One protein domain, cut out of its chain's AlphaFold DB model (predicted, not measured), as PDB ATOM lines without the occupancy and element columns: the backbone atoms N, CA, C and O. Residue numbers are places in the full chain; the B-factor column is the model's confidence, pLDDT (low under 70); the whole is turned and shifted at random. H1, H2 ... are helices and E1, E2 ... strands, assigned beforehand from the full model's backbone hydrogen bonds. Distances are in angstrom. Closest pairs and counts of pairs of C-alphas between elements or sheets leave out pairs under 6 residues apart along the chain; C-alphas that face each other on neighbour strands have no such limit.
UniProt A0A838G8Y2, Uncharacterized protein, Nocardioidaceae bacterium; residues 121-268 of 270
ATOM      1  N   MET A 121     -42.622  25.612  35.233       94.12
ATOM      2  CA  MET A 121     -42.154  25.685  33.847       94.12
ATOM      3  C   MET A 121     -41.751  24.309  33.299       94.12
ATOM      4  O   MET A 121     -41.507  24.184  32.101       94.12
ATOM      5  N   ASP A 122     -41.698  23.288  34.162       92.81
ATOM      6  CA  ASP A 122     -41.343  21.911  33.819       92.81
ATOM      7  C   ASP A 122     -40.027  21.824  33.017       92.81
ATOM      8  O   ASP A 122     -39.971  21.120  32.016       92.81
ATOM      9  N   LEU A 123     -38.981  22.571  33.391       94.25
ATOM     10  CA  LEU A 123     -37.742  22.695  32.603       94.25
ATOM     11  C   LEU A 123     -36.914  21.393  32.557       94.25
ATOM     12  O   LEU A 123     -36.694  20.742  33.576       94.25
ATOM     13  N   ASP A 124     -36.372  21.048  31.385       92.81
ATOM     14  CA  ASP A 124     -35.375  19.986  31.204       92.81
ATOM     15  C   ASP A 124     -33.969  20.587  31.105       92.81
ATOM     16  O   ASP A 124     -33.503  20.978  30.032       92.81
ATOM     17  N   VAL A 125     -33.255  20.606  32.230       90.56
ATOM     18  CA  VAL A 125     -31.896  21.163  32.331       90.56
ATOM     19  C   VAL A 125     -30.889  20.528  31.362       90.56
ATOM     20  O   VAL A 125     -29.895  21.152  31.009       90.56
ATOM     21  N   ARG A 126     -31.138  19.311  30.858       91.31
ATOM     22  CA  ARG A 126     -30.251  18.659  29.872       91.31
ATOM     23  C   ARG A 126     -30.283  19.352  28.510       91.31
ATOM     24  O   ARG A 126     -29.404  19.126  27.685       91.31
ATOM     25  N   THR A 127     -31.302  20.176  28.273       93.25
ATOM     26  CA  THR A 127     -31.463  21.001  27.069       93.25
ATOM     27  C   THR A 127     -30.895  22.411  27.238       93.25
ATOM     28  O   THR A 127     -30.991  23.221  26.309       93.25
ATOM     29  N   ALA A 128     -30.329  22.713  28.414       94.56
ATOM     30  CA  ALA A 128     -29.809  24.028  28.721       94.56
ATOM     31  C   ALA A 128     -28.649  24.392  27.785       94.56
ATOM     32  O   ALA A 128     -27.745  23.594  27.511       94.56
ATOM     33  N   GLN A 129     -28.679  25.622  27.290       95.00
ATOM     34  CA  GLN A 129     -27.658  26.190  26.424       95.00
ATOM     35  C   GLN A 129     -27.390  27.632  26.830       95.00
ATOM     36  O   GLN A 129     -28.317  28.393  27.102       95.00
ATOM     37  N   VAL A 130     -26.119  28.021  26.811       95.56
ATOM     38  CA  VAL A 130     -25.738  29.431  26.897       95.56
ATOM     39  C   VAL A 130     -25.818  30.014  25.497       95.56
ATOM     40  O   VAL A 130     -25.166  29.504  24.586       95.56
ATOM     41  N   VAL A 131     -26.616  31.059  25.326       95.69
ATOM     42  CA  VAL A 131     -26.778  31.811  24.083       95.69
ATOM     43  C   VAL A 131     -25.994  33.108  24.213       95.69
ATOM     44  O   VAL A 131     -26.139  33.827  25.199       95.69
ATOM     45  N   SER A 132     -25.187  33.419  23.205       93.88
ATOM     46  CA  SER A 132     -24.397  34.646  23.139       93.88
ATOM     47  C   SER A 132     -24.888  35.506  21.975       93.88
ATOM     48  O   SER A 132     -24.366  35.372  20.861       93.88
ATOM     49  N   PRO A 133     -25.909  36.361  22.187       91.12
ATOM     50  CA  PRO A 133     -26.260  37.405  21.235       91.12
ATOM     51  C   PRO A 133     -25.027  38.232  20.866       91.12
ATOM     52  O   PRO A 133     -24.135  38.430  21.690       91.12
ATOM     53  N   ALA A 134     -24.956  38.708  19.624       82.56
ATOM     54  CA  ALA A 134     -23.957  39.718  19.296       82.56
ATOM     55  C   ALA A 134     -24.356  41.061  19.939       82.56
ATOM     56  O   ALA A 134     -25.540  41.314  20.172       82.56
ATOM     57  N   GLY A 135     -23.372  41.925  20.178       72.00
ATOM     58  CA  GLY A 135     -23.571  43.216  20.837       72.00
ATOM     59  C   GLY A 135     -23.154  43.185  22.306       72.00
ATOM     60  O   GLY A 135     -23.352  42.191  23.000       72.00
ATOM     61  N   ASP A 136     -22.546  44.279  22.752       67.75
ATOM     62  CA  ASP A 136     -21.881  44.344  24.057       67.75
ATOM     63  C   ASP A 136     -22.886  44.493  25.221       67.75
ATOM     64  O   ASP A 136     -22.589  44.100  26.343       67.75
ATOM     65  N   ASP A 137     -24.103  44.979  24.944       72.88
ATOM     66  CA  ASP A 137     -25.057  45.422  25.975       72.88
ATOM     67  C   ASP A 137     -26.080  44.352  26.417       72.88
ATOM     68  O   ASP A 137     -26.870  44.594  27.327       72.88
ATOM     69  N   THR A 138     -26.124  43.171  25.786       73.56
ATOM     70  CA  THR A 138     -27.143  42.137  26.092       73.56
ATOM     71  C   THR A 138     -26.683  41.120  27.142       73.56
ATOM     72  O   THR A 138     -27.515  40.512  27.814       73.56
ATOM     73  N   GLY A 139     -25.369  40.919  27.297       86.88
ATOM     74  CA  GLY A 139     -24.831  39.785  28.053       86.88
ATOM     75  C   GLY A 139     -25.177  38.425  27.421       86.88
ATOM     76  O   GLY A 139     -25.704  38.334  26.308       86.88
ATOM     77  N   GLN A 140     -24.858  37.340  28.124       93.56
ATOM     78  CA  GLN A 140     -25.262  35.980  27.765       93.56
ATOM     79  C   GLN A 140     -26.661  35.667  28.299       93.56
ATOM     80  O   GLN A 140     -27.052  36.084  29.388       93.56
ATOM     81  N   LEU A 141     -27.398  34.864  27.536       95.62
ATOM     82  CA  LEU A 141     -28.725  34.381  27.893       95.62
ATOM     83  C   LEU A 141     -28.670  32.878  28.172       95.62
ATOM     84  O   LEU A 141     -27.899  32.141  27.554       95.62
ATOM     85  N   LEU A 142     -29.526  32.401  29.065       96.50
ATOM     86  CA  LEU A 142     -29.713  30.977  29.312       96.50
ATOM     87  C   LEU A 142     -30.975  30.501  28.601       96.50
ATOM     88  O   LEU A 142     -32.076  30.929  28.927       96.50
ATOM     89  N   ARG A 143     -30.830  29.587  27.648       96.44
ATOM     90  CA  ARG A 143     -31.956  28.913  27.002       96.44
ATOM     91  C   ARG A 143     -32.171  27.547  27.637       96.44
ATOM     92  O   ARG A 143     -31.221  26.778  27.717       96.44
ATOM     93  N   VAL A 144     -33.404  27.208  28.007       96.00
ATOM     94  CA  VAL A 144     -33.785  25.876  28.522       96.00
ATOM     95  C   VAL A 144     -35.149  25.494  27.959       96.00
ATOM     96  O   VAL A 144     -36.044  26.331  27.924       96.00
ATOM     97  N   ASP A 145     -35.335  24.257  27.512       95.56
ATOM     98  CA  ASP A 145     -36.654  23.781  27.092       95.56
ATOM     99  C   ASP A 145     -37.471  23.284  28.275       95.56
ATOM    100  O   ASP A 145     -36.936  22.677  29.201       95.56
ATOM    101  N   SER A 146     -38.788  23.455  28.200       95.00
ATOM    102  CA  SER A 146     -39.713  22.638  28.971       95.00
ATOM    103  C   SER A 146     -39.582  21.169  28.560       95.00
ATOM    104  O   SER A 146     -39.258  20.835  27.416       95.00
ATOM    105  N   THR A 147     -39.944  20.269  29.461       89.81
ATOM    106  CA  THR A 147     -40.199  18.872  29.129       89.81
ATOM    107  C   THR A 147     -41.275  18.779  28.043       89.81
ATOM    108  O   THR A 147     -42.100  19.681  27.847       89.81
ATOM    109  N   GLY A 148     -41.216  17.692  27.269       85.38
ATOM    110  CA  GLY A 148     -42.117  17.479  26.142       85.38
ATOM    111  C   GLY A 148     -43.584  17.468  26.579       85.38
ATOM    112  O   GLY A 148     -43.958  16.796  27.539       85.38
ATOM    113  N   HIS A 149     -44.432  18.183  25.845       86.75
ATOM    114  CA  HIS A 149     -45.861  18.251  26.119       86.75
ATOM    115  C   HIS A 149     -46.562  16.941  25.686       86.75
ATOM    116  O   HIS A 149     -46.212  16.377  24.645       86.75
ATOM    117  N   PRO A 150     -47.593  16.446  26.411       85.31
ATOM    118  CA  PRO A 150     -48.254  15.167  26.098       85.31
ATOM    119  C   PRO A 150     -48.841  15.073  24.687       85.31
ATOM    120  O   PRO A 150     -49.025  13.984  24.148       85.31
ATOM    121  N   ARG A 151     -49.154  16.226  24.091       83.12
ATOM    122  CA  ARG A 151     -49.601  16.363  22.704       83.12
ATOM    123  C   ARG A 151     -48.483  16.914  21.821       83.12
ATOM    124  O   ARG A 151     -48.733  17.912  21.176       83.12
ATOM    125  N   GLY A 152     -47.270  16.376  21.925       88.44
ATOM    126  CA  GLY A 152     -46.108  16.819  21.152       88.44
ATOM    127  C   GLY A 152     -45.643  18.251  21.443       88.44
ATOM    128  O   GLY A 152     -46.377  19.100  21.937       88.44
ATOM    129  N   GLY A 153     -44.385  18.528  21.124       91.56
ATOM    130  CA  GLY A 153     -43.776  19.844  21.270       91.56
ATOM    131  C   GLY A 153     -43.168  20.151  22.630       91.56
ATOM    132  O   GLY A 153     -43.194  19.337  23.550       91.56
ATOM    133  N   PHE A 154     -42.604  21.347  22.728       93.69
ATOM    134  CA  PHE A 154     -41.975  21.899  23.925       93.69
ATOM    135  C   PHE A 154     -42.006  23.430  23.862       93.69
ATOM    136  O   PHE A 154     -42.259  24.025  22.807       93.69
ATOM    137  N   ARG A 155     -41.755  24.088  24.993       94.56
ATOM    138  CA  ARG A 155     -41.532  25.532  25.041       94.56
ATOM    139  C   ARG A 155     -40.060  25.814  25.329       94.56
ATOM    140  O   ARG A 155     -39.605  25.471  26.413       94.56
ATOM    141  N   PRO A 156     -39.321  26.451  24.414       96.00
ATOM    142  CA  PRO A 156     -38.045  27.049  24.765       96.00
ATOM    143  C   PRO A 156     -38.279  28.280  25.649       96.00
ATOM    144  O   PRO A 156     -39.047  29.173  25.292       96.00
ATOM    145  N   HIS A 157     -37.594  28.328  26.781       97.38
ATOM    146  CA  HIS A 157     -37.504  29.475  27.674       97.38
ATOM    147  C   HIS A 157     -36.143  30.138  27.491       97.38
ATOM    148  O   HIS A 157     -35.145  29.458  27.241       97.38
ATOM    149  N   LEU A 158     -36.104  31.461  27.590       97.38
ATOM    150  CA  LEU A 158     -34.884  32.251  27.484       97.38
ATOM    151  C   LEU A 158     -34.813  33.142  28.714       97.38
ATOM    152  O   LEU A 158     -35.766  33.858  28.981       97.38
ATOM    153  N   PHE A 159     -33.716  33.087  29.456       97.12
ATOM    154  CA  PHE A 159     -33.528  33.842  30.685       97.12
ATOM    155  C   PHE A 159     -32.356  34.804  30.537       97.12
ATOM    156  O   PHE A 159     -31.315  34.437  29.986       97.12
ATOM    157  N   ALA A 160     -32.528  36.021  31.040       94.94
ATOM    158  CA  ALA A 160     -31.487  37.035  31.123       94.94
ATOM    159  C   ALA A 160     -31.076  37.234  32.582       94.94
ATOM    160  O   ALA A 160     -31.920  37.192  33.480       94.94
ATOM    161  N   VAL A 161     -29.785  37.470  32.814       92.19
ATOM    162  CA  VAL A 161     -29.298  37.971  34.102       92.19
ATOM    163  C   VAL A 161     -29.418  39.491  34.091       92.19
ATOM    164  O   VAL A 161     -28.943  40.145  33.170       92.19
ATOM    165  N   THR A 162     -30.044  40.038  35.125       90.00
ATOM    166  CA  THR A 162     -30.226  41.476  35.359       90.00
ATOM    167  C   THR A 162     -29.580  41.871  36.681       90.00
ATOM    168  O   THR A 162     -29.212  41.004  37.479       90.00
ATOM    169  N   GLU A 163     -29.537  43.172  36.977       84.75
ATOM    170  CA  GLU A 163     -29.107  43.678  38.291       84.75
ATOM    171  C   GLU A 163     -29.906  43.068  39.457       84.75
ATOM    172  O   GLU A 163     -29.394  42.913  40.566       84.75
ATOM    173  N   THR A 164     -31.165  42.690  39.213       84.00
ATOM    174  CA  THR A 164     -32.062  42.124  40.233       84.00
ATOM    175  C   THR A 164     -32.067  40.593  40.275       84.00
ATOM    176  O   THR A 164     -32.663  40.006  41.181       84.00
ATOM    177  N   GLY A 165     -31.379  39.937  39.335       89.12
ATOM    178  CA  GLY A 165     -31.311  38.483  39.207       89.12
ATOM    179  C   GLY A 165     -31.775  37.953  37.856       89.12
ATOM    180  O   GLY A 165     -31.754  38.671  36.858       89.12
ATOM    181  N   LEU A 166     -32.163  36.675  37.813       92.69
ATOM    182  CA  LEU A 166     -32.670  36.033  36.597       92.69
ATOM    183  C   LEU A 166     -34.134  36.372  36.344       92.69
ATOM    184  O   LEU A 166     -34.975  36.256  37.235       92.69
ATOM    185  N   VAL A 167     -34.436  36.685  35.091       95.31
ATOM    186  CA  VAL A 167     -35.798  36.908  34.598       95.31
ATOM    187  C   VAL A 167     -35.989  36.181  33.272       95.31
ATOM    188  O   VAL A 167     -35.034  35.992  32.515       95.31
ATOM    189  N   GLU A 168     -37.216  35.749  32.982       97.31
ATOM    190  CA  GLU A 168     -37.560  35.248  31.649       97.31
ATOM    191  C   GLU A 168     -37.614  36.421  30.661       97.31
ATOM    192  O   GLU A 168     -38.104  37.497  30.990       97.31
ATOM    193  N   VAL A 169     -37.083  36.219  29.456       97.44
ATOM    194  CA  VAL A 169     -37.083  37.219  28.393       97.44
ATOM    195  C   VAL A 169     -38.476  37.299  27.777       97.44
ATOM    196  O   VAL A 169     -38.956  36.336  27.164       97.44
ATOM    197  N   GLU A 170     -39.104  38.465  27.887       97.94
ATOM    198  CA  GLU A 170     -40.499  38.675  27.512       97.94
ATOM    199  C   GLU A 170     -40.697  39.776  26.468       97.94
ATOM    200  O   GLU A 170     -40.002  40.782  26.443       97.94
ATOM    201  N   LEU A 171     -41.715  39.607  25.624       97.38
ATOM    202  CA  LEU A 171     -42.268  40.624  24.737       97.38
ATOM    203  C   LEU A 171     -43.721  40.880  25.147       97.38
ATOM    204  O   LEU A 171     -44.549  39.969  25.075       97.38
ATOM    205  N   ASP A 172     -44.038  42.114  25.541       96.12
ATOM    206  CA  ASP A 172     -45.385  42.520  25.970       96.12
ATOM    207  C   ASP A 172     -45.958  41.626  27.101       96.12
ATOM    208  O   ASP A 172     -47.131  41.229  27.072       96.12
ATOM    209  N   GLY A 173     -45.120  41.269  28.086       96.25
ATOM    210  CA  GLY A 173     -45.499  40.441  29.242       96.25
ATOM    211  C   GLY A 173     -45.727  38.958  28.917       96.25
ATOM    212  O   GLY A 173     -46.572  38.301  29.531       96.25
ATOM    213  N   ARG A 174     -45.093  38.450  27.854       96.88
ATOM    214  CA  ARG A 174     -45.181  37.049  27.415       96.88
ATOM    215  C   ARG A 174     -43.802  36.538  27.016       96.88
ATOM    216  O   ARG A 174     -43.074  37.306  26.396       96.88
ATOM    217  N   PRO A 175     -43.489  35.244  27.211       97.12
ATOM    218  CA  PRO A 175     -42.231  34.670  26.747       97.12
ATOM    219  C   PRO A 175     -41.952  34.992  25.277       97.12
ATOM    220  O   PRO A 175     -42.822  34.821  24.413       97.12
ATOM    221  N   LEU A 176     -40.734  35.458  24.993       97.31
ATOM    222  CA  LEU A 176     -40.322  35.873  23.652       97.31
ATOM    223  C   LEU A 176     -40.424  34.719  22.637       97.31
ATOM    224  O   LEU A 176     -40.864  34.898  21.491       97.31
ATOM    225  N   LEU A 177     -40.020  33.518  23.056       95.88
ATOM    226  CA  LEU A 177     -40.086  32.323  22.228       95.88
ATOM    227  C   LEU A 177     -41.438  31.614  22.418       95.88
ATOM    228  O   LEU A 177     -41.909  31.429  23.540       95.88
ATOM    229  N   PRO A 178     -42.110  31.224  21.323       92.75
ATOM    230  CA  PRO A 178     -43.415  30.595  21.399       92.75
ATOM    231  C   PRO A 178     -43.264  29.104  21.719       92.75
ATOM    232  O   PRO A 178     -42.191  28.520  21.587       92.75
ATOM    233  N   PHE A 179     -44.382  28.454  22.028       92.62
ATOM    234  CA  PHE A 179     -44.446  26.996  22.020       92.62
ATOM    235  C   PHE A 179     -44.154  26.435  20.618       92.62
ATOM    236  O   PHE A 179     -44.713  26.915  19.627       92.62
ATOM    237  N   VAL A 180     -43.323  25.397  20.550       91.25
ATOM    238  CA  VAL A 180     -42.942  24.690  19.324       91.25
ATOM    239  C   VAL A 180     -43.647  23.337  19.319       91.25
ATOM    240  O   VAL A 180     -43.236  22.423  20.028       91.25
ATOM    241  N   ALA A 181     -44.723  23.196  18.540       89.62
ATOM    242  CA  ALA A 181     -45.411  21.910  18.395       89.62
ATOM    243  C   ALA A 181     -44.621  20.975  17.463       89.62
ATOM    244  O   ALA A 181     -44.308  21.342  16.333       89.62
ATOM    245  N   THR A 182     -44.310  19.760  17.915       85.75
ATOM    246  CA  THR A 182     -43.638  18.755  17.067       85.75
ATOM    247  C   THR A 182     -44.622  17.805  16.390       85.75
ATOM    248  O   THR A 182     -44.246  17.077  15.473       85.75
ATOM    249  N   ASP A 183     -45.894  17.830  16.787       79.44
ATOM    250  CA  ASP A 183     -46.985  17.101  16.162       79.44
ATOM    251  C   ASP A 183     -47.930  18.065  15.417       79.44
ATOM    252  O   ASP A 183     -48.411  19.071  15.930       79.44
ATOM    253  N   GLY A 184     -48.224  17.773  14.151       63.50
ATOM    254  CA  GLY A 184     -49.397  18.363  13.497       63.50
ATOM    255  C   GLY A 184     -49.302  19.819  13.018       63.50
ATOM    256  O   GLY A 184     -50.344  20.448  12.849       63.50
ATOM    257  N   GLY A 185     -48.108  20.331  12.708       68.25
ATOM    258  CA  GLY A 185     -47.972  21.548  11.893       68.25
ATOM    259  C   GLY A 185     -47.773  22.841  12.678       68.25
ATOM    260  O   GLY A 185     -48.464  23.830  12.423       68.25
ATOM    261  N   ALA A 186     -46.800  22.864  13.599       80.12
ATOM    262  CA  ALA A 186     -46.246  24.140  14.040       80.12
ATOM    263  C   ALA A 186     -45.794  24.969  12.838       80.12
ATOM    264  O   ALA A 186     -45.321  24.440  11.831       80.12
ATOM    265  N   LEU A 187     -45.917  26.285  12.981       89.62
ATOM    266  CA  LEU A 187     -45.293  27.208  12.050       89.62
ATOM    267  C   LEU A 187     -43.772  27.004  12.116       89.62
ATOM    268  O   LEU A 187     -43.217  27.162  13.210       89.62
ATOM    269  N   PRO A 188     -43.110  26.667  10.993       92.81
ATOM    270  CA  PRO A 188     -41.668  26.470  10.965       92.81
ATOM    271  C   PRO A 188     -40.958  27.709  11.500       92.81
ATOM    272  O   PRO A 188     -41.293  28.843  11.129       92.81
ATOM    273  N   MET A 189     -40.002  27.513  12.399       95.12
ATOM    274  CA  MET A 189     -39.276  28.613  13.004       95.12
ATOM    275  C   MET A 189     -37.882  28.222  13.459       95.12
ATOM    276  O   MET A 189     -37.636  27.085  13.843       95.12
ATOM    277  N   THR A 190     -37.003  29.215  13.492       95.69
ATOM    278  CA  THR A 190     -35.733  29.132  14.203       95.69
ATOM    279  C   THR A 190     -35.454  30.438  14.948       95.69
ATOM    280  O   THR A 190     -36.097  31.467  14.703       95.69
ATOM    281  N   ALA A 191     -34.503  30.395  15.872       96.81
ATOM    282  CA  ALA A 191     -33.957  31.562  16.546       96.81
ATOM    283  C   ALA A 191     -32.465  31.673  16.216       96.81
ATOM    284  O   ALA A 191     -31.795  30.663  16.029       96.81
ATOM    285  N   THR A 192     -31.940  32.885  16.111       95.69
ATOM    286  CA  THR A 192     -30.552  33.164  15.733       95.69
ATOM    287  C   THR A 192     -30.014  34.346  16.535       95.69
ATOM    288  O   THR A 192     -30.774  35.049  17.201       95.69
ATOM    289  N   CYS A 193     -28.707  34.585  16.441       94.69
ATOM    290  CA  CYS A 193     -28.073  35.813  16.910       94.69
ATOM    291  C   CYS A 193     -27.603  36.608  15.684       94.69
ATOM    292  O   CYS A 193     -26.574  36.264  15.091       94.69
ATOM    293  N   PRO A 194     -28.383  37.599  15.216       92.69
ATOM    294  CA  PRO A 194     -27.987  38.456  14.107       92.69
ATOM    295  C   PRO A 194     -26.661  39.168  14.396       92.69
ATOM    296  O   PRO A 194     -26.351  39.481  15.540       92.69
ATOM    297  N   ALA A 195     -25.865  39.435  13.358       88.69
ATOM    298  CA  ALA A 195     -24.556  40.080  13.516       88.69
ATOM    299  C   ALA A 195     -24.649  41.548  13.974       88.69
ATOM    300  O   ALA A 195     -23.688  42.086  14.513       88.69
ATOM    301  N   ASP A 196     -25.791  42.189  13.726       84.00
ATOM    302  CA  ASP A 196     -26.162  43.517  14.217       84.00
ATOM    303  C   ASP A 196     -26.657  43.514  15.670       84.00
ATOM    304  O   ASP A 196     -26.849  44.585  16.236       84.00
ATOM    305  N   GLY A 197     -26.793  42.331  16.273       87.88
ATOM    306  CA  GLY A 197     -27.044  42.134  17.690       87.88
ATOM    307  C   GLY A 197     -28.414  41.563  18.037       87.88
ATOM    308  O   GLY A 197     -29.266  41.336  17.172       87.88
ATOM    309  N   GLY A 198     -28.593  41.288  19.330       92.94
ATOM    310  CA  GLY A 198     -29.860  40.842  19.904       92.94
ATOM    311  C   GLY A 198     -30.293  39.432  19.484       92.94
ATOM    312  O   GLY A 198     -29.493  38.572  19.105       92.94
ATOM    313  N   VAL A 199     -31.600  39.185  19.576       96.50
ATOM    314  CA  VAL A 199     -32.245  37.901  19.280       96.50
ATOM    315  C   VAL A 199     -33.034  38.002  17.979       96.50
ATOM    316  O   VAL A 199     -33.986  38.772  17.851       96.50
ATOM    317  N   GLY A 200     -32.666  37.182  17.000       96.69
ATOM    318  CA  GLY A 200     -33.373  37.046  15.733       96.69
ATOM    319  C   GLY A 200     -34.354  35.886  15.784       96.69
ATOM    320  O   GLY A 200     -33.978  34.768  16.108       96.69
ATOM    321  N   ILE A 201     -35.612  36.116  15.420       96.94
ATOM    322  CA  ILE A 201     -36.612  35.055  15.275       96.94
ATOM    323  C   ILE A 201     -37.029  34.983  13.812       96.94
ATOM    324  O   ILE A 201     -37.630  35.924  13.281       96.94
ATOM    325  N   VAL A 202     -36.741  33.853  13.167       96.81
ATOM    326  CA  VAL A 202     -37.201  33.560  11.809       96.81
ATOM    327  C   VAL A 202     -38.429  32.668  11.900       96.81
ATOM    328  O   VAL A 202     -38.371  31.597  12.493       96.81
ATOM    329  N   ARG A 203     -39.552  33.102  11.324       95.94
ATOM    330  CA  ARG A 203     -40.797  32.320  11.266       95.94
ATOM    331  C   ARG A 203     -41.327  32.259   9.850       95.94
ATOM    332  O   ARG A 203     -41.332  33.271   9.147       95.94
ATOM    333  N   ALA A 204     -41.833  31.096   9.475       95.62
ATOM    334  CA  ALA A 204     -42.653  30.900   8.296       95.62
ATOM    335  C   ALA A 204     -44.133  30.970   8.690       95.62
ATOM    336  O   ALA A 204     -44.581  30.284   9.605       95.62
ATOM    337  N   ALA A 205     -44.907  31.801   8.000       94.56
ATOM    338  CA  ALA A 205     -46.363  31.825   8.102       94.56
ATOM    339  C   ALA A 205     -46.972  31.351   6.784       94.56
ATOM    340  O   ALA A 205     -46.407  31.605   5.725       94.56
ATOM    341  N   THR A 206     -48.116  30.671   6.820       93.88
ATOM    342  CA  THR A 206     -48.786  30.254   5.581       93.88
ATOM    343  C   THR A 206     -49.160  31.474   4.739       93.88
ATOM    344  O   THR A 206     -49.826  32.390   5.235       93.88
ATOM    345  N   SER A 207     -48.754  31.468   3.470       92.94
ATOM    346  CA  SER A 207     -48.998  32.558   2.529       92.94
ATOM    347  C   SER A 207     -50.484  32.790   2.270       92.94
ATOM    348  O   SER A 207     -51.297  31.859   2.266       92.94
ATOM    349  N   LYS A 208     -50.846  34.052   2.004       91.75
ATOM    350  CA  LYS A 208     -52.208  34.449   1.620       91.75
ATOM    351  C   LYS A 208     -52.234  35.096   0.226       91.75
ATOM    352  O   LYS A 208     -51.419  35.980  -0.020       91.75
ATOM    353  N   PRO A 209     -53.219  34.766  -0.633       87.50
ATOM    354  CA  PRO A 209     -54.254  33.741  -0.444       87.50
ATOM    355  C   PRO A 209     -53.675  32.316  -0.523       87.50
ATOM    356  O   PRO A 209     -52.632  32.125  -1.148       87.50
ATOM    357  N   PRO A 210     -54.335  31.308   0.078       80.88
ATOM    358  CA  PRO A 210     -53.873  29.931  -0.035       80.88
ATOM    359  C   PRO A 210     -53.935  29.482  -1.502       80.88
ATOM    360  O   PRO A 210     -54.983  29.567  -2.146       80.88
ATOM    361  N   GLY A 211     -52.798  29.037  -2.035       82.31
ATOM    362  CA  GLY A 211     -52.713  28.415  -3.353       82.31
ATOM    363  C   GLY A 211     -53.143  26.945  -3.330       82.31
ATOM    364  O   GLY A 211     -53.581  26.415  -2.312       82.31
ATOM    365  N   ILE A 212     -52.980  26.260  -4.467       86.81
ATOM    366  CA  ILE A 212     -53.180  24.798  -4.565       86.81
ATOM    367  C   ILE A 212     -52.116  24.046  -3.744       86.81
ATOM    368  O   ILE A 212     -52.375  22.961  -3.229       86.81
ATOM    369  N   LEU A 213     -50.922  24.631  -3.623       89.06
ATOM    370  CA  LEU A 213     -49.817  24.130  -2.812       89.06
ATOM    371  C   LEU A 213     -49.631  25.023  -1.584       89.06
ATOM    372  O   LEU A 213     -49.855  26.234  -1.660       89.06
ATOM    373  N   ILE A 214     -49.182  24.423  -0.477       90.00
ATOM    374  CA  ILE A 214     -48.749  25.177   0.701       90.00
ATOM    375  C   ILE A 214     -47.535  26.016   0.300       90.00
ATOM    376  O   ILE A 214     -46.551  25.505  -0.244       90.00
ATOM    377  N   ALA A 215     -47.640  27.310   0.571       94.19
ATOM    378  CA  ALA A 215     -46.571  28.272   0.420       94.19
ATOM    379  C   ALA A 215     -46.404  29.044   1.729       94.19
ATOM    380  O   ALA A 215     -47.347  29.152   2.526       94.19
ATOM    381  N   TRP A 216     -45.198  29.549   1.938       96.56
ATOM    382  CA  TRP A 216     -44.779  30.187   3.170       96.56
ATOM    383  C   TRP A 216     -44.230  31.586   2.919       96.56
ATOM    384  O   TRP A 216     -43.407  31.808   2.034       96.56
ATOM    385  N   ASP A 217     -44.628  32.512   3.779       96.94
ATOM    386  CA  ASP A 217     -44.052  33.840   3.886       96.94
ATOM    387  C   ASP A 217     -43.082  33.812   5.074       96.94
ATOM    388  O   ASP A 217     -43.495  33.696   6.233       96.94
ATOM    389  N   VAL A 218     -41.782  33.892   4.794       97.81
ATOM    390  CA  VAL A 218     -40.721  33.795   5.804       97.81
ATOM    391  C   VAL A 218     -40.280  35.182   6.243       97.81
ATOM    392  O   VAL A 218     -39.877  36.016   5.428       97.81
ATOM    393  N   ARG A 219     -40.294  35.427   7.551       98.12
ATOM    394  CA  ARG A 219     -39.947  36.718   8.145       98.12
ATOM    395  C   ARG A 219     -38.917  36.558   9.247       98.12
ATOM    396  O   ARG A 219     -39.087  35.722  10.127       98.12
ATOM    397  N   LEU A 220     -37.904  37.417   9.225       97.19
ATOM    398  CA  LEU A 220     -37.003  37.647  10.352       97.19
ATOM    399  C   LEU A 220     -37.511  38.851  11.139       97.19
ATOM    400  O   LEU A 220     -37.779  39.903  10.559       97.19
ATOM    401  N   THR A 221     -37.626  38.698  12.450       97.88
ATOM    402  CA  THR A 221     -37.854  39.809  13.379       97.88
ATOM    403  C   THR A 221     -36.741  39.805  14.410       97.88
ATOM    404  O   THR A 221     -36.510  38.768  15.027       97.88
ATOM    405  N   THR A 222     -36.062  40.936  14.563       96.94
ATOM    406  CA  THR A 222     -34.975  41.107  15.533       96.94
ATOM    407  C   THR A 222     -35.494  41.853  16.752       96.94
ATOM    408  O   THR A 222     -36.323  42.765  16.624       96.94
ATOM    409  N   TYR A 223     -35.012  41.438  17.914       96.75
ATOM    410  CA  TYR A 223     -35.325  42.013  19.208       96.75
ATOM    411  C   TYR A 223     -34.029  42.343  19.934       96.75
ATOM    412  O   TYR A 223     -33.154  41.482  20.031       96.75
ATOM    413  N   ASP A 224     -33.942  43.550  20.473       94.94
ATOM    414  CA  ASP A 224     -32.952  43.852  21.501       94.94
ATOM    415  C   ASP A 224     -33.500  43.338  22.828       94.94
ATOM    416  O   ASP A 224     -34.711  43.379  23.050       94.94
ATOM    417  N   VAL A 225     -32.624  42.818  23.683       93.94
ATOM    418  CA  VAL A 225     -32.997  42.328  25.011       93.94
ATOM    419  C   VAL A 225     -32.257  43.166  26.040       93.94
ATOM    420  O   VAL A 225     -31.028  43.212  26.034       93.94
ATOM    421  N   THR A 226     -33.009  43.832  26.910       90.88
ATOM    422  CA  THR A 226     -32.484  44.678  27.985       90.88
ATOM    423  C   THR A 226     -33.276  44.381  29.245       90.88
ATOM    424  O   THR A 226     -34.499  44.447  29.223       90.88
ATOM    425  N   ASP A 227     -32.593  43.997  30.323       89.56
ATOM    426  CA  ASP A 227     -33.213  43.685  31.617       89.56
ATOM    427  C   ASP A 227     -34.375  42.673  31.546       89.56
ATOM    428  O   ASP A 227     -35.355  42.757  32.284       89.56
ATOM    429  N   GLY A 228     -34.279  41.704  30.630       92.69
ATOM    430  CA  GLY A 228     -35.333  40.714  30.385       92.69
ATOM    431  C   GLY A 228     -36.481  41.188  29.497       92.69
ATOM    432  O   GLY A 228     -37.323  40.383  29.113       92.69
ATOM    433  N   GLU A 229     -36.517  42.456  29.106       95.75
ATOM    434  CA  GLU A 229     -37.503  42.963  28.162       95.75
ATOM    435  C   GLU A 229     -36.962  42.883  26.732       95.75
ATOM    436  O   GLU A 229     -35.891  43.397  26.407       95.75
ATOM    437  N   ALA A 230     -37.716  42.225  25.858       96.75
ATOM    438  CA  ALA A 230     -37.441  42.150  24.436       96.75
ATOM    439  C   ALA A 230     -38.174  43.271  23.689       96.75
ATOM    440  O   ALA A 230     -39.404  43.290  23.611       96.75
ATOM    441  N   VAL A 231     -37.421  44.154  23.037       96.38
ATOM    442  CA  VAL A 231     -37.963  45.249  22.227       96.38
ATOM    443  C   VAL A 231     -37.702  44.969  20.759       96.38
ATOM    444  O   VAL A 231     -36.567  44.794  20.323       96.38
ATOM    445  N   ARG A 232     -38.763  44.947  19.946       97.06
ATOM    446  CA  ARG A 232     -38.620  44.750  18.499       97.06
ATOM    447  C   ARG A 232     -37.854  45.916  17.871       97.06
ATOM    448  O   ARG A 232     -38.366  47.033  17.836       97.06
ATOM    449  N   THR A 233     -36.722  45.625  17.241       96.12
ATOM    450  CA  THR A 233     -35.908  46.623  16.531       96.12
ATOM    451  C   THR A 233     -36.109  46.605  15.029       96.12
ATOM    452  O   THR A 233     -36.152  47.655  14.385       96.12
ATOM    453  N   SER A 234     -36.284  45.423  14.439       96.88
ATOM    454  CA  SER A 234     -36.498  45.304  13.000       96.88
ATOM    455  C   SER A 234     -37.404  44.135  12.638       96.88
ATOM    456  O   SER A 234     -37.587  43.180  13.391       96.88
ATOM    457  N   SER A 235     -38.006  44.217  11.455       97.31
ATOM    458  CA  SER A 235     -38.742  43.107  10.866       97.31
ATOM    459  C   SER A 235     -38.620  43.175   9.352       97.31
ATOM    460  O   SER A 235     -38.894  44.217   8.753       97.31
ATOM    461  N   ARG A 236     -38.193  42.079   8.722       97.19
ATOM    462  CA  ARG A 236     -38.017  42.008   7.269       97.19
ATOM    463  C   ARG A 236     -38.482  40.677   6.707       97.19
ATOM    464  O   ARG A 236     -38.245  39.616   7.286       97.19
ATOM    465  N   GLN A 237     -39.114  40.745   5.543       97.94
ATOM    466  CA  GLN A 237     -39.420  39.566   4.746       97.94
ATOM    467  C   GLN A 237     -38.107  38.994   4.197       97.94
ATOM    468  O   GLN A 237     -37.293  39.735   3.644       97.94
ATOM    469  N   LEU A 238     -37.886  37.696   4.389       96.94
ATOM    470  CA  LEU A 238     -36.760  36.976   3.799       96.94
ATOM    471  C   LEU A 238     -37.168  36.356   2.468       96.94
ATOM    472  O   LEU A 238     -36.447  36.490   1.484       96.94
ATOM    473  N   GLU A 239     -38.327  35.702   2.453       96.69
ATOM    474  CA  GLU A 239     -38.860  34.974   1.304       96.69
ATOM    475  C   GLU A 239     -40.375  35.132   1.271       96.69
ATOM    476  O   GLU A 239     -41.017  35.189   2.320       96.69
ATOM    477  N   ASP A 240     -40.941  35.228   0.077       95.81
ATOM    478  CA  ASP A 240     -42.372  35.404  -0.150       95.81
ATOM    479  C   ASP A 240     -42.886  34.232  -0.983       95.81
ATOM    480  O   ASP A 240     -42.253  33.860  -1.976       95.81
ATOM    481  N   HIS A 241     -44.004  33.640  -0.566       94.25
ATOM    482  CA  HIS A 241     -44.641  32.519  -1.262       94.25
ATOM    483  C   HIS A 241     -43.709  31.324  -1.551       94.25
ATOM    484  O   HIS A 241     -43.820  30.665  -2.591       94.25
ATOM    485  N   ALA A 242     -42.795  31.010  -0.631       95.81
ATOM    486  CA  ALA A 242     -41.881  29.882  -0.762       95.81
ATOM    487  C   ALA A 242     -42.661  28.561  -0.703       95.81
ATOM    488  O   ALA A 242     -43.296  28.249   0.304       95.81
ATOM    489  N   ALA A 243     -42.630  27.776  -1.782       94.81
ATOM    490  CA  ALA A 243     -43.297  26.476  -1.810       94.81
ATOM    491  C   ALA A 243     -42.698  25.536  -0.752       94.81
ATOM    492  O   ALA A 243     -41.478  25.462  -0.615       94.81
ATOM    493  N   ASP A 244     -43.543  24.774  -0.057       93.81
ATOM    494  CA  ASP A 244     -43.132  23.938   1.079       93.81
ATOM    495  C   ASP A 244     -41.917  23.013   0.813       93.81
ATOM    496  O   ASP A 244     -40.971  23.045   1.606       93.81
ATOM    497  N   PRO A 245     -41.827  22.280  -0.320       94.38
ATOM    498  CA  PRO A 245     -40.656  21.445  -0.600       94.38
ATOM    499  C   PRO A 245     -39.370  22.244  -0.838       94.38
ATOM    500  O   PRO A 245     -38.277  21.754  -0.559       94.38
ATOM    501  N   LEU A 246     -39.484  23.461  -1.383       95.19
ATOM    502  CA  LEU A 246     -38.331  24.339  -1.586       95.19
ATOM    503  C   LEU A 246     -37.857  24.898  -0.250       95.19
ATOM    504  O   LEU A 246     -36.658  24.892   0.002       95.19
ATOM    505  N   LEU A 247     -38.785  25.286   0.630       95.50
ATOM    506  CA  LEU A 247     -38.433  25.793   1.951       95.50
ATOM    507  C   LEU A 247     -37.714  24.729   2.795       95.50
ATOM    508  O   LEU A 247     -36.692  25.036   3.394       95.50
ATOM    509  N   HIS A 248     -38.163  23.469   2.784       95.19
ATOM    510  CA  HIS A 248     -37.457  22.374   3.473       95.19
ATOM    511  C   HIS A 248     -36.025  22.164   2.964       95.19
ATOM    512  O   HIS A 248     -35.139  21.792   3.731       95.19
ATOM    513  N   ARG A 249     -35.796  22.368   1.662       96.06
ATOM    514  CA  ARG A 249     -34.477  22.203   1.044       96.06
ATOM    515  C   ARG A 249     -33.560  23.389   1.334       96.06
ATOM    516  O   ARG A 249     -32.386  23.184   1.621       96.06
ATOM    517  N   ASP A 250     -34.086  24.603   1.204       96.56
ATOM    518  CA  ASP A 250     -33.297  25.837   1.227       96.56
ATOM    519  C   ASP A 250     -33.158  26.409   2.652       96.56
ATOM    520  O   ASP A 250     -32.229  27.172   2.910       96.56
ATOM    521  N   ARG A 251     -34.061  26.023   3.568       95.31
ATOM    522  CA  ARG A 251     -34.142  26.459   4.974       95.31
ATOM    523  C   ARG A 251     -34.457  25.297   5.937       95.31
ATOM    524  O   ARG A 251     -35.441  25.373   6.684       95.31
ATOM    525  N   PRO A 252     -33.684  24.197   5.932       94.50
ATOM    526  CA  PRO A 252     -33.959  23.051   6.801       94.50
ATOM    527  C   PRO A 252     -33.983  23.424   8.293       94.50
ATOM    528  O   PRO A 252     -34.711  22.805   9.066       94.50
ATOM    529  N   GLU A 253     -33.262  24.476   8.693       93.81
ATOM    530  CA  GLU A 253     -33.228  24.991  10.064       93.81
ATOM    531  C   GLU A 253     -34.597  25.446  10.591       93.81
ATOM    532  O   GLU A 253     -34.826  25.428  11.793       93.81
ATOM    533  N   LEU A 254     -35.548  25.817   9.725       93.75
ATOM    534  CA  LEU A 254     -36.899  26.189  10.169       93.75
ATOM    535  C   LEU A 254     -37.726  24.989  10.642       93.75
ATOM    536  O   LEU A 254     -38.739  25.168  11.319       93.75
ATOM    537  N   PHE A 255     -37.319  23.780  10.260       92.19
ATOM    538  CA  PHE A 255     -38.012  22.531  10.569       92.19
ATOM    539  C   PHE A 255     -37.253  21.687  11.594       92.19
ATOM    540  O   PHE A 255     -37.826  20.768  12.180       92.19
ATOM    541  N   ASP A 256     -35.980  22.001  11.833       90.38
ATOM    542  CA  ASP A 256     -35.186  21.393  12.889       90.38
ATOM    543  C   ASP A 256     -35.394  22.143  14.207       90.38
ATOM    544  O   ASP A 256     -34.763  23.165  14.487       90.38
ATOM    545  N   THR A 257     -36.270  21.604  15.053       81.00
ATOM    546  CA  THR A 257     -36.573  22.182  16.366       81.00
ATOM    547  C   THR A 257     -35.368  22.210  17.309       81.00
ATOM    548  O   THR A 257     -35.383  22.966  18.278       81.00
ATOM    549  N   GLY A 258     -34.324  21.414  17.049       80.38
ATOM    550  CA  GLY A 258     -33.074  21.438  17.813       80.38
ATOM    551  C   GLY A 258     -32.126  22.575  17.419       80.38
ATOM    552  O   GLY A 258     -31.149  22.818  18.122       80.38
ATOM    553  N   SER A 259     -32.408  23.284  16.323       84.31
ATOM    554  CA  SER A 259     -31.509  24.291  15.743       84.31
ATOM    555  C   SER A 259     -31.702  25.714  16.279       84.31
ATOM    556  O   SER A 259     -31.102  26.656  15.755       84.31
ATOM    557  N   LEU A 260     -32.522  25.907  17.319       93.38
ATOM    558  CA  LEU A 260     -32.670  27.221  17.947       93.38
ATOM    559  C   LEU A 260     -31.305  27.727  18.429       93.38
ATOM    560  O   LEU A 260     -30.614  27.051  19.184       93.38
ATOM    561  N   PHE A 261     -30.937  28.926  17.984       94.94
ATOM    562  CA  PHE A 261     -29.650  29.576  18.232       94.94
ATOM    563  C   PHE A 261     -28.430  28.817  17.694       94.94
ATOM    564  O   PHE A 261     -27.305  29.039  18.152       94.94
ATOM    565  N   ALA A 262     -28.616  27.967  16.678       89.12
ATOM    566  CA  ALA A 262     -27.508  27.293  16.016       89.12
ATOM    567  C   ALA A 262     -26.439  28.306  15.563       89.12
ATOM    568  O   ALA A 262     -26.717  29.262  14.838       89.12
ATOM    569  N   GLY A 263     -25.199  28.084  16.005       88.00
ATOM    570  CA  GLY A 263     -24.049  28.931  15.677       88.00
ATOM    571  C   GLY A 263     -23.774  30.081  16.651       88.00
ATOM    572  O   GLY A 263     -22.724  30.706  16.529       88.00
ATOM    573  N   CYS A 264     -24.650  30.338  17.627       92.56
ATOM    574  CA  CYS A 264     -24.390  31.290  18.714       92.56
ATOM    575  C   CYS A 264     -24.748  30.758  20.107       92.56
ATOM    576  O   CYS A 264     -24.736  31.515  21.078       92.56
ATOM    577  N   SER A 265     -25.045  29.465  20.221       91.56
ATOM    578  CA  SER A 265     -25.200  28.787  21.498       91.56
ATOM    579  C   SER A 265     -24.087  27.771  21.750       91.56
ATOM    580  O   SER A 265     -23.448  27.254  20.827       91.56
ATOM    581  N   ARG A 266     -23.851  27.481  23.028       91.38
ATOM    582  CA  ARG A 266     -22.999  26.384  23.497       91.38
ATOM    583  C   ARG A 266     -23.754  25.549  24.532       91.38
ATOM    584  O   ARG A 266     -24.577  26.109  25.261       91.38
ATOM    585  N   PRO A 267     -23.484  24.234  24.628       87.12
ATOM    586  CA  PRO A 267     -24.072  23.408  25.672       87.12
ATOM    587  C   PRO A 267     -23.789  23.979  27.060       87.12
ATOM    588  O   PRO A 267     -22.695  24.490  27.317       87.12
ATOM    589  N   TRP A 268     -24.768  23.859  27.951       87.50
ATOM    590  CA  TRP A 268     -24.569  24.097  29.369       87.50
ATOM    591  C   TRP A 268     -23.639  23.022  29.938       87.50
ATOM    592  O   TRP A 268     -23.994  21.845  30.001       87.50
TER     593      TRP A 268
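Overview. This is residues 121 to 268 of the 270 residues of an uncharacterized protein of Nocardioidaceae bacterium (UniProt A0A838G8Y2). Two strongly twisted antiparallel sheets make up this model: a sheet of five strands, E1 to E4 with E9, at one end, and a longer sheet of four strands, E5 to E8, that stretches to the other end. The tips of E7 and E8 reach toward E3 and E4, the short helix H1 sits over the far end of the longer sheet, and residues 251 to 264 lead back from H1 to E9 at the edge of the first sheet. The printed part has 148 residues, with nine named strands and one named helix, in the order E1 E2 E3 E4 E5 E6 E7 E8 H1 E9. The strand orders across the sheets are E4 E3 E2 E1 E9 and E5 E6 E7 E8, and the class is mostly strand. The whole is compact, with a radius of gyration of the C-alphas of 15.5 A and spans of 52 by 36 by 27 A.

Arrangement. E1, residues 123 to 131, bends by 87 degrees at residue 126. It forms a hairpin with E2, residues 141 to 146, at 154 degrees between their directions; N 129 and O 143 are 2.8 A apart, within hydrogen-bond range. E2 forms a hairpin with E3, residues 156 to 162, where N 144 and O 157 are 2.9 A apart, within hydrogen-bond range. E3 forms a hairpin with E4, residues 165 to 168, where N 162 and O 165 are 2.8 A apart. These four strands are a meander, each strand the antiparallel neighbour of the one before. E5, residues 189 to 192, is apart from E4. E5 forms a hairpin with E6, residues 199 to 206, at 163 degrees; N 190 and O 202 are 2.9 A apart, within hydrogen-bond range. E6 forms a hairpin with E7, residues 215 to 226, where N 201 and O 221 are 2.8 A apart. E7 forms a hairpin with E8, residues 229 to 243, at 165 degrees, where N 222 and O 234 are 3.0 A apart. E5 to E8 are a second meander, and E8 bends by 66 degrees at residue 233. E3 and E7 are only just apart, their closest C-alphas 8.2 A from each other. H1, residues 244 to 250, is on the sheet of E5 to E8 at a height over the sheet of 9.3 A, over E8 and only just over E7, with 3 of its C-alphas falling there. On the local plane its line and that of E8 stand at 59.5 degrees, only just slantwise to the strands. The closest C-alphas of E7 and H1 are those of Ala 215 and Asp 244, 5.6 A apart. In H1 every O i to N i+4 pair is within hydrogen-bond range. E9, residues 265 to 267, is an edge strand antiparallel to E1, with N 130 and O 266 2.9 A apart.

Along the chain. E1 begins at C-alpha 123, (-37.742, 22.695, 32.603), and measures 16.6 A from first to last C-alpha. E2 measures 16.1 A, E3 19.5 A and E6 22.8 A. E7 measures 35.0 A and E8, the longest strand by residues, 34.7 A; E8 ends at C-alpha 243, (-43.297, 26.476, -1.810). E4, E5, H1 and E9 are shorter, and E9 ends at C-alpha 267, (-24.072, 23.408, 25.672).

Size, cuts and confidence. The C-alphas farthest apart are those of Glu 163 and Ile 212, 52.7 A. The printed part has no cut. The links E4 to E5, 20 residues, and H1 to E9, 14 residues, are long. The mean pLDDT of the printed part is 91.9, and residues 136 and 184 to 185 are under 70.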